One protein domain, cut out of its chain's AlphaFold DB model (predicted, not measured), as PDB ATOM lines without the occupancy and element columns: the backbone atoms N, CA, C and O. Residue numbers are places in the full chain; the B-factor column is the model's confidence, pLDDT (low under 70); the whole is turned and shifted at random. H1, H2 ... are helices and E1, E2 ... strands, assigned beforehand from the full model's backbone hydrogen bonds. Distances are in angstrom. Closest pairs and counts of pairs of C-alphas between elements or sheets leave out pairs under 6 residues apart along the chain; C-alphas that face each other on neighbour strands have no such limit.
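This is residues 42 to 94 of the 152 residues of the protein "Hypothetical protein" of Haptolina ericina (UniProt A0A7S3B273). A long, slender hairpin of two strands, E1 and E2, makes one arm, and beyond its open end a single helix, H1, turns off at a corner; residues 84 to 94 stick out. The 53 printed residues run E1, E2, H1, with the sheet order E1 - E2, antiparallel; the class is mixed, helices and strands. The whole is extended, with a radius of gyration of the C-alphas of 18.0 A, and only just flat, spanning 51 by 29 by 16 A.

E1, residues 46 to 54, and E2, residues 64 to 72, form a hairpin at 159 degrees between their directions. C-alphas 47 and 71 face each other at 4.4 A; N 50 and O 68, 2.8 A apart, are within hydrogen-bond range. H1, residues 77 to 91, is apart from E1, and every O i to N i+4 pair in it is within hydrogen-bond range.

E1 begins at C-alpha 46 (-26.283, 49.946, -42.952) and is 25.8 A long; E2 is 25.2 A. H1, 21.2 A, ends at C-alpha 91 (-17.396, 42.367, -22.541).

The C-alphas of Tyr 59 and Pro 94 are farthest apart, 52.5 A. The printed part has no cut; the E1 to E2 link is short, the E2 to H1 link tight. Residues 93 to 94 have pLDDT under 70.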
ATOM      1  N   ALA A  42     -31.506  41.092 -40.352       77.69
ATOM      2  CA  ALA A  42     -30.218  41.785 -40.396       77.69
ATOM      3  C   ALA A  42     -29.735  42.191 -38.997       77.69
ATOM      4  O   ALA A  42     -30.454  42.868 -38.258       77.69
ATOM      5  N   ASP A  43     -28.522  41.799 -38.618       75.12
ATOM      6  CA  ASP A  43     -27.969  42.019 -37.272       75.12
ATOM      7  C   ASP A  43     -27.386  43.403 -37.025       75.12
ATOM      8  O   ASP A  43     -27.070  43.731 -35.883       75.12
ATOM      9  N   GLN A  44     -27.283  44.226 -38.065       77.50
ATOM     10  CA  GLN A  44     -26.716  45.569 -38.016       77.50
ATOM     11  C   GLN A  44     -27.422  46.494 -39.019       77.50
ATOM     12  O   GLN A  44     -27.941  46.045 -40.039       77.50
ATOM     13  N   VAL A  45     -27.427  47.791 -38.702       87.81
ATOM     14  CA  VAL A  45     -27.858  48.877 -39.601       87.81
ATOM     15  C   VAL A  45     -26.787  49.085 -40.682       87.81
ATOM     16  O   VAL A  45     -25.621  48.734 -40.470       87.81
ATOM     17  N   GLY A  46     -27.177  49.614 -41.839       87.81
ATOM     18  CA  GLY A  46     -26.283  49.946 -42.952       87.81
ATOM     19  C   GLY A  46     -26.475  49.070 -44.196       87.81
ATOM     20  O   GLY A  46     -27.410  48.260 -44.238       87.81
ATOM     21  N   PRO A  47     -25.607  49.235 -45.212       88.75
ATOM     22  CA  PRO A  47     -25.688  48.492 -46.463       88.75
ATOM     23  C   PRO A  47     -25.414  47.005 -46.231       88.75
ATOM     24  O   PRO A  47     -24.543  46.628 -45.440       88.75
ATOM     25  N   ARG A  48     -26.187  46.157 -46.905       88.06
ATOM     26  CA  ARG A  48     -26.077  44.703 -46.854       88.06
ATOM     27  C   ARG A  48     -26.170  44.126 -48.252       88.06
ATOM     28  O   ARG A  48     -26.942  44.591 -49.085       88.06
ATOM     29  N   THR A  49     -25.401  43.068 -48.433       88.69
ATOM     30  CA  THR A  49     -25.378  42.252 -49.633       88.69
ATOM     31  C   THR A  49     -25.855  40.858 -49.258       88.69
ATOM     32  O   THR A  49     -25.414  40.303 -48.250       88.69
ATOM     33  N   LEU A  50     -26.780  40.318 -50.042       86.69
ATOM     34  CA  LEU A  50     -27.295  38.963 -49.923       86.69
ATOM     35  C   LEU A  50     -27.050  38.229 -51.234       86.69
ATOM     36  O   LEU A  50     -27.468  38.694 -52.290       86.69
ATOM     37  N   GLU A  51     -26.429  37.064 -51.145       88.38
ATOM     38  CA  GLU A  51     -26.295  36.142 -52.264       88.38
ATOM     39  C   GLU A  51     -27.464  35.152 -52.237       88.38
ATOM     40  O   GLU A  51     -27.754  34.531 -51.212       88.38
ATOM     41  N   VAL A  52     -28.190  35.067 -53.347       85.62
ATOM     42  CA  VAL A  52     -29.341  34.187 -53.527       85.62
ATOM     43  C   VAL A  52     -28.963  33.115 -54.531       85.62
ATOM     44  O   VAL A  52     -28.639  33.431 -55.675       85.62
ATOM     45  N   HIS A  53     -29.063  31.859 -54.107       85.75
ATOM     46  CA  HIS A  53     -28.857  30.693 -54.956       85.75
ATOM     47  C   HIS A  53     -30.203  30.019 -55.220       85.75
ATOM     48  O   HIS A  53     -30.918  29.649 -54.289       85.75
ATOM     49  N   ALA A  54     -30.551  29.866 -56.491       83.69
ATOM     50  CA  ALA A  54     -31.616  28.988 -56.940       83.69
ATOM     51  C   ALA A  54     -30.959  27.709 -57.458       83.69
ATOM     52  O   ALA A  54     -30.270  27.748 -58.474       83.69
ATOM     53  N   VAL A  55     -31.146  26.609 -56.733       84.94
ATOM     54  CA  VAL A  55     -30.515  25.320 -57.038       84.94
ATOM     55  C   VAL A  55     -31.535  24.401 -57.699       84.94
ATOM     56  O   VAL A  55     -32.649  24.240 -57.193       84.94
ATOM     57  N   CYS A  56     -31.167  23.800 -58.825       84.81
ATOM     58  CA  CYS A  56     -31.976  22.817 -59.522       84.81
ATOM     59  C   CYS A  56     -31.525  21.405 -59.140       84.81
ATOM     60  O   CYS A  56     -30.421  20.980 -59.457       84.81
ATOM     61  N   SER A  57     -32.399  20.632 -58.494       86.12
ATOM     62  CA  SER A  57     -32.075  19.252 -58.108       86.12
ATOM     63  C   SER A  57     -32.168  18.247 -59.261       86.12
ATOM     64  O   SER A  57     -31.606  17.159 -59.170       86.12
ATOM     65  N   ALA A  58     -32.899  18.582 -60.327       87.69
ATOM     66  CA  ALA A  58     -33.229  17.651 -61.408       87.69
ATOM     67  C   ALA A  58     -32.332  17.789 -62.647       87.69
ATOM     68  O   ALA A  58     -32.257  16.855 -63.444       87.69
ATOM     69  N   TYR A  59     -31.671  18.935 -62.826       85.12
ATOM     70  CA  TYR A  59     -30.854  19.229 -64.000       85.12
ATOM     71  C   TYR A  59     -29.497  19.772 -63.572       85.12
ATOM     72  O   TYR A  59     -29.419  20.689 -62.757       85.12
ATOM     73  N   CYS A  60     -28.434  19.230 -64.161       90.25
ATOM     74  CA  CYS A  60     -27.091  19.773 -64.001       90.25
ATOM     75  C   CYS A  60     -26.990  21.151 -64.670       90.25
ATOM     76  O   CYS A  60     -27.669  21.409 -65.666       90.25
ATOM     77  N   ASP A  61     -26.131  22.017 -64.126       86.19
ATOM     78  CA  ASP A  61     -25.814  23.352 -64.659       86.19
ATOM     79  C   ASP A  61     -27.020  24.298 -64.827       86.19
ATOM     80  O   ASP A  61     -26.955  25.294 -65.546       86.19
ATOM     81  N   ALA A  62     -28.128  24.008 -64.144       86.69
ATOM     82  CA  ALA A  62     -29.335  24.834 -64.136       86.69
ATOM     83  C   ALA A  62     -29.444  25.720 -62.881       86.69
ATOM     84  O   ALA A  62     -30.495  26.314 -62.625       86.69
ATOM     85  N   ASP A  63     -28.364  25.812 -62.104       87.94
ATOM     86  CA  ASP A  63     -28.288  26.654 -60.917       87.94
ATOM     87  C   ASP A  63     -28.107  28.123 -61.306       87.94
ATOM     88  O   ASP A  63     -27.358  28.471 -62.221       87.94
ATOM     89  N   ALA A  64     -28.771  29.017 -60.578       86.75
ATOM     90  CA  ALA A  64     -28.645  30.454 -60.770       86.75
ATOM     91  C   ALA A  64     -28.222  31.132 -59.471       86.75
ATOM     92  O   ALA A  64     -28.771  30.865 -58.405       86.75
ATOM     93  N   THR A  65     -27.276  32.064 -59.574       89.00
ATOM     94  CA  THR A  65     -26.817  32.873 -58.440       89.00
ATOM     95  C   THR A  65     -27.031  34.354 -58.732       89.00
ATOM     96  O   THR A  65     -26.785  34.825 -59.845       89.00
ATOM     97  N   ARG A  66     -27.528  35.099 -57.743       90.19
ATOM     98  CA  ARG A  66     -27.815  36.534 -57.845       90.19
ATOM     99  C   ARG A  66     -27.438  37.255 -56.564       90.19
ATOM    100  O   ARG A  66     -27.786  36.823 -55.474       90.19
ATOM    101  N   GLU A  67     -26.818  38.415 -56.721       89.50
ATOM    102  CA  GLU A  67     -26.548  39.324 -55.615       89.50
ATOM    103  C   GLU A  67     -27.681  40.354 -55.471       89.50
ATOM    104  O   GLU A  67     -28.103  40.982 -56.448       89.50
ATOM    105  N   LEU A  68     -28.175  40.528 -54.245       88.94
ATOM    106  CA  LEU A  68     -29.152  41.536 -53.853       88.94
ATOM    107  C   LEU A  68     -28.524  42.496 -52.848       88.94
ATOM    108  O   LEU A  68     -28.080  42.090 -51.774       88.94
ATOM    109  N   GLN A  69     -28.547  43.784 -53.169       91.25
ATOM    110  CA  GLN A  69     -28.066  44.839 -52.286       91.25
ATOM    111  C   GLN A  69     -29.251  45.600 -51.694       91.25
ATOM    112  O   GLN A  69     -30.163  46.010 -52.413       91.25
ATOM    113  N   PHE A  70     -29.251  45.785 -50.377       88.62
ATOM    114  CA  PHE A  70     -30.284  46.539 -49.671       88.62
ATOM    115  C   PHE A  70     -29.708  47.290 -48.473       88.62
ATOM    116  O   PHE A  70     -28.679  46.927 -47.906       88.62
ATOM    117  N   GLU A  71     -30.393  48.351 -48.058       89.81
ATOM    118  CA  GLU A  71     -29.973  49.181 -46.932       89.81
ATOM    119  C   GLU A  71     -30.897  48.986 -45.730       89.81
ATOM    120  O   GLU A  71     -32.101  49.256 -45.774       89.81
ATOM    121  N   VAL A  72     -30.320  48.549 -44.611       88.88
ATOM    122  CA  VAL A  72     -31.036  48.441 -43.341       88.88
ATOM    123  C   VAL A  72     -30.999  49.800 -42.664       88.88
ATOM    124  O   VAL A  72     -29.993  50.163 -42.063       88.88
ATOM    125  N   ARG A  73     -32.098  50.552 -42.742       87.44
ATOM    126  CA  ARG A  73     -32.160  51.936 -42.239       87.44
ATOM    127  C   ARG A  73     -32.223  52.034 -40.720       87.44
ATOM    128  O   ARG A  73     -31.578  52.884 -40.117       87.44
ATOM    129  N   THR A  74     -33.031  51.193 -40.081       86.06
ATOM    130  CA  THR A  74     -33.271  51.280 -38.638       86.06
ATOM    131  C   THR A  74     -33.466  49.904 -38.012       86.06
ATOM    132  O   THR A  74     -33.821  48.927 -38.668       86.06
ATOM    133  N   MET A  75     -33.222  49.828 -36.704       82.69
ATOM    134  CA  MET A  75     -33.546  48.665 -35.882       82.69
ATOM    135  C   MET A  75     -34.689  48.976 -34.934       82.69
ATOM    136  O   MET A  75     -34.743  50.063 -34.351       82.69
ATOM    137  N   THR A  76     -35.523  47.970 -34.678       85.31
ATOM    138  CA  THR A  76     -36.526  48.033 -33.615       85.31
ATOM    139  C   THR A  76     -35.859  48.205 -32.245       85.31
ATOM    140  O   THR A  76     -34.769  47.681 -31.987       85.31
ATOM    141  N   ARG A  77     -36.526  48.923 -31.329       83.25
ATOM    142  CA  ARG A  77     -36.032  49.180 -29.960       83.25
ATOM    143  C   ARG A  77     -35.665  47.884 -29.226       83.25
ATOM    144  O   ARG A  77     -34.597  47.798 -28.626       83.25
ATOM    145  N   ARG A  78     -36.507  46.854 -29.364       84.44
ATOM    146  CA  ARG A  78     -36.290  45.511 -28.805       84.44
ATOM    147  C   ARG A  78     -34.997  44.869 -29.322       84.44
ATOM    148  O   ARG A  78     -34.233  44.313 -28.536       84.44
ATOM    149  N   LYS A  79     -34.712  44.969 -30.630       82.25
ATOM    150  CA  LYS A  79     -33.483  44.412 -31.220       82.25
ATOM    151  C   LYS A  79     -32.235  45.154 -30.734       82.25
ATOM    152  O   LYS A  79     -31.260  44.497 -30.378       82.25
ATOM    153  N   LYS A  80     -32.294  46.488 -30.633       81.00
ATOM    154  CA  LYS A  80     -31.199  47.308 -30.078       81.00
ATOM    155  C   LYS A  80     -30.845  46.890 -28.645       81.00
ATOM    156  O   LYS A  80     -29.682  46.629 -28.361       81.00
ATOM    157  N   GLN A  81     -31.844  46.756 -27.769       82.94
ATOM    158  CA  GLN A  81     -31.638  46.339 -26.374       82.94
ATOM    159  C   GLN A  81     -31.048  44.928 -26.267       82.94
ATOM    160  O   GLN A  81     -30.100  44.708 -25.515       82.94
ATOM    161  N   ARG A  82     -31.549  43.975 -27.066       85.69
ATOM    162  CA  ARG A  82     -31.032  42.599 -27.088       85.69
ATOM    163  C   ARG A  82     -29.566  42.535 -27.527       85.69
ATOM    164  O   ARG A  82     -28.785  41.789 -26.938       85.69
ATOM    165  N   LEU A  83     -29.189  43.306 -28.549       81.75
ATOM    166  CA  LEU A  83     -27.803  43.383 -29.018       81.75
ATOM    167  C   LEU A  83     -26.886  44.033 -27.975       81.75
ATOM    168  O   LEU A  83     -25.816  43.493 -27.705       81.75
ATOM    169  N   ALA A  84     -27.329  45.119 -27.335       80.56
ATOM    170  CA  ALA A  84     -26.579  45.777 -26.266       80.56
ATOM    171  C   ALA A  84     -26.341  44.842 -25.067       80.56
ATOM    172  O   ALA A  84     -25.213  44.720 -24.596       80.56
ATOM    173  N   ALA A  85     -27.366  44.102 -24.629       81.56
ATOM    174  CA  ALA A  85     -27.233  43.124 -23.550       81.56
ATOM    175  C   ALA A  85     -26.252  41.992 -23.906       81.56
ATOM    176  O   ALA A  85     -25.457  41.562 -23.071       81.56
ATOM    177  N   ARG A  86     -26.268  41.518 -25.160       81.38
ATOM    178  CA  ARG A  86     -25.317  40.505 -25.639       81.38
ATOM    179  C   ARG A  86     -23.884  41.040 -25.676       81.38
ATOM    180  O   ARG A  86     -22.977  40.319 -25.271       81.38
ATOM    181  N   ALA A  87     -23.688  42.279 -26.123       79.75
ATOM    182  CA  ALA A  87     -22.382  42.934 -26.133       79.75
ATOM    183  C   ALA A  87     -21.842  43.148 -24.709       79.75
ATOM    184  O   ALA A  87     -20.694  42.808 -24.442       79.75
ATOM    185  N   ALA A  88     -22.686  43.594 -23.773       77.94
ATOM    186  CA  ALA A  88     -22.318  43.742 -22.365       77.94
ATOM    187  C   ALA A  88     -21.892  42.402 -21.738       77.94
ATOM    188  O   ALA A  88     -20.862  42.323 -21.076       77.94
ATOM    189  N   ARG A  89     -22.620  41.312 -22.021       78.25
ATOM    190  CA  ARG A  89     -22.248  39.956 -21.578       78.25
ATOM    191  C   ARG A  89     -20.956  39.448 -22.218       78.25
ATOM    192  O   ARG A  89     -20.246  38.670 -21.595       78.25
ATOM    193  N   ALA A  90     -20.668  39.837 -23.459       75.12
ATOM    194  CA  ALA A  90     -19.414  39.487 -24.119       75.12
ATOM    195  C   ALA A  90     -18.228  40.253 -23.514       75.12
ATOM    196  O   ALA A  90     -17.184  39.651 -23.291       75.12
ATOM    197  N   ALA A  91     -18.410  41.534 -23.186       72.62
ATOM    198  CA  ALA A  91     -17.396  42.367 -22.541       72.62
ATOM    199  C   ALA A  91     -17.139  41.974 -21.074       72.62
ATOM    200  O   ALA A  91     -16.014  42.066 -20.600       72.62
ATOM    201  N   ALA A  92     -18.165  41.494 -20.364       70.81
ATOM    202  CA  ALA A  92     -18.059  41.055 -18.973       70.81
ATOM    203  C   ALA A  92     -17.493  39.633 -18.801       70.81
ATOM    204  O   ALA A  92     -17.334  39.186 -17.669       70.81
ATOM    205  N   LYS A  93     -17.200  38.894 -19.883       64.00
ATOM    206  CA  LYS A  93     -16.485  37.615 -19.779       64.00
ATOM    207  C   LYS A  93     -14.994  37.910 -19.601       64.00
ATOM    208  O   LYS A  93     -14.362  38.301 -20.583       64.00
ATOM    209  N   PRO A  94     -14.404  37.704 -18.408       57.81
ATOM    210  CA  PRO A  94     -12.963  37.812 -18.273       57.81
ATOM    211  C   PRO A  94     -12.319  36.780 -19.199       57.81
ATOM    212  O   PRO A  94     -12.716  35.609 -19.212       57.81
TER     213      PRO A  94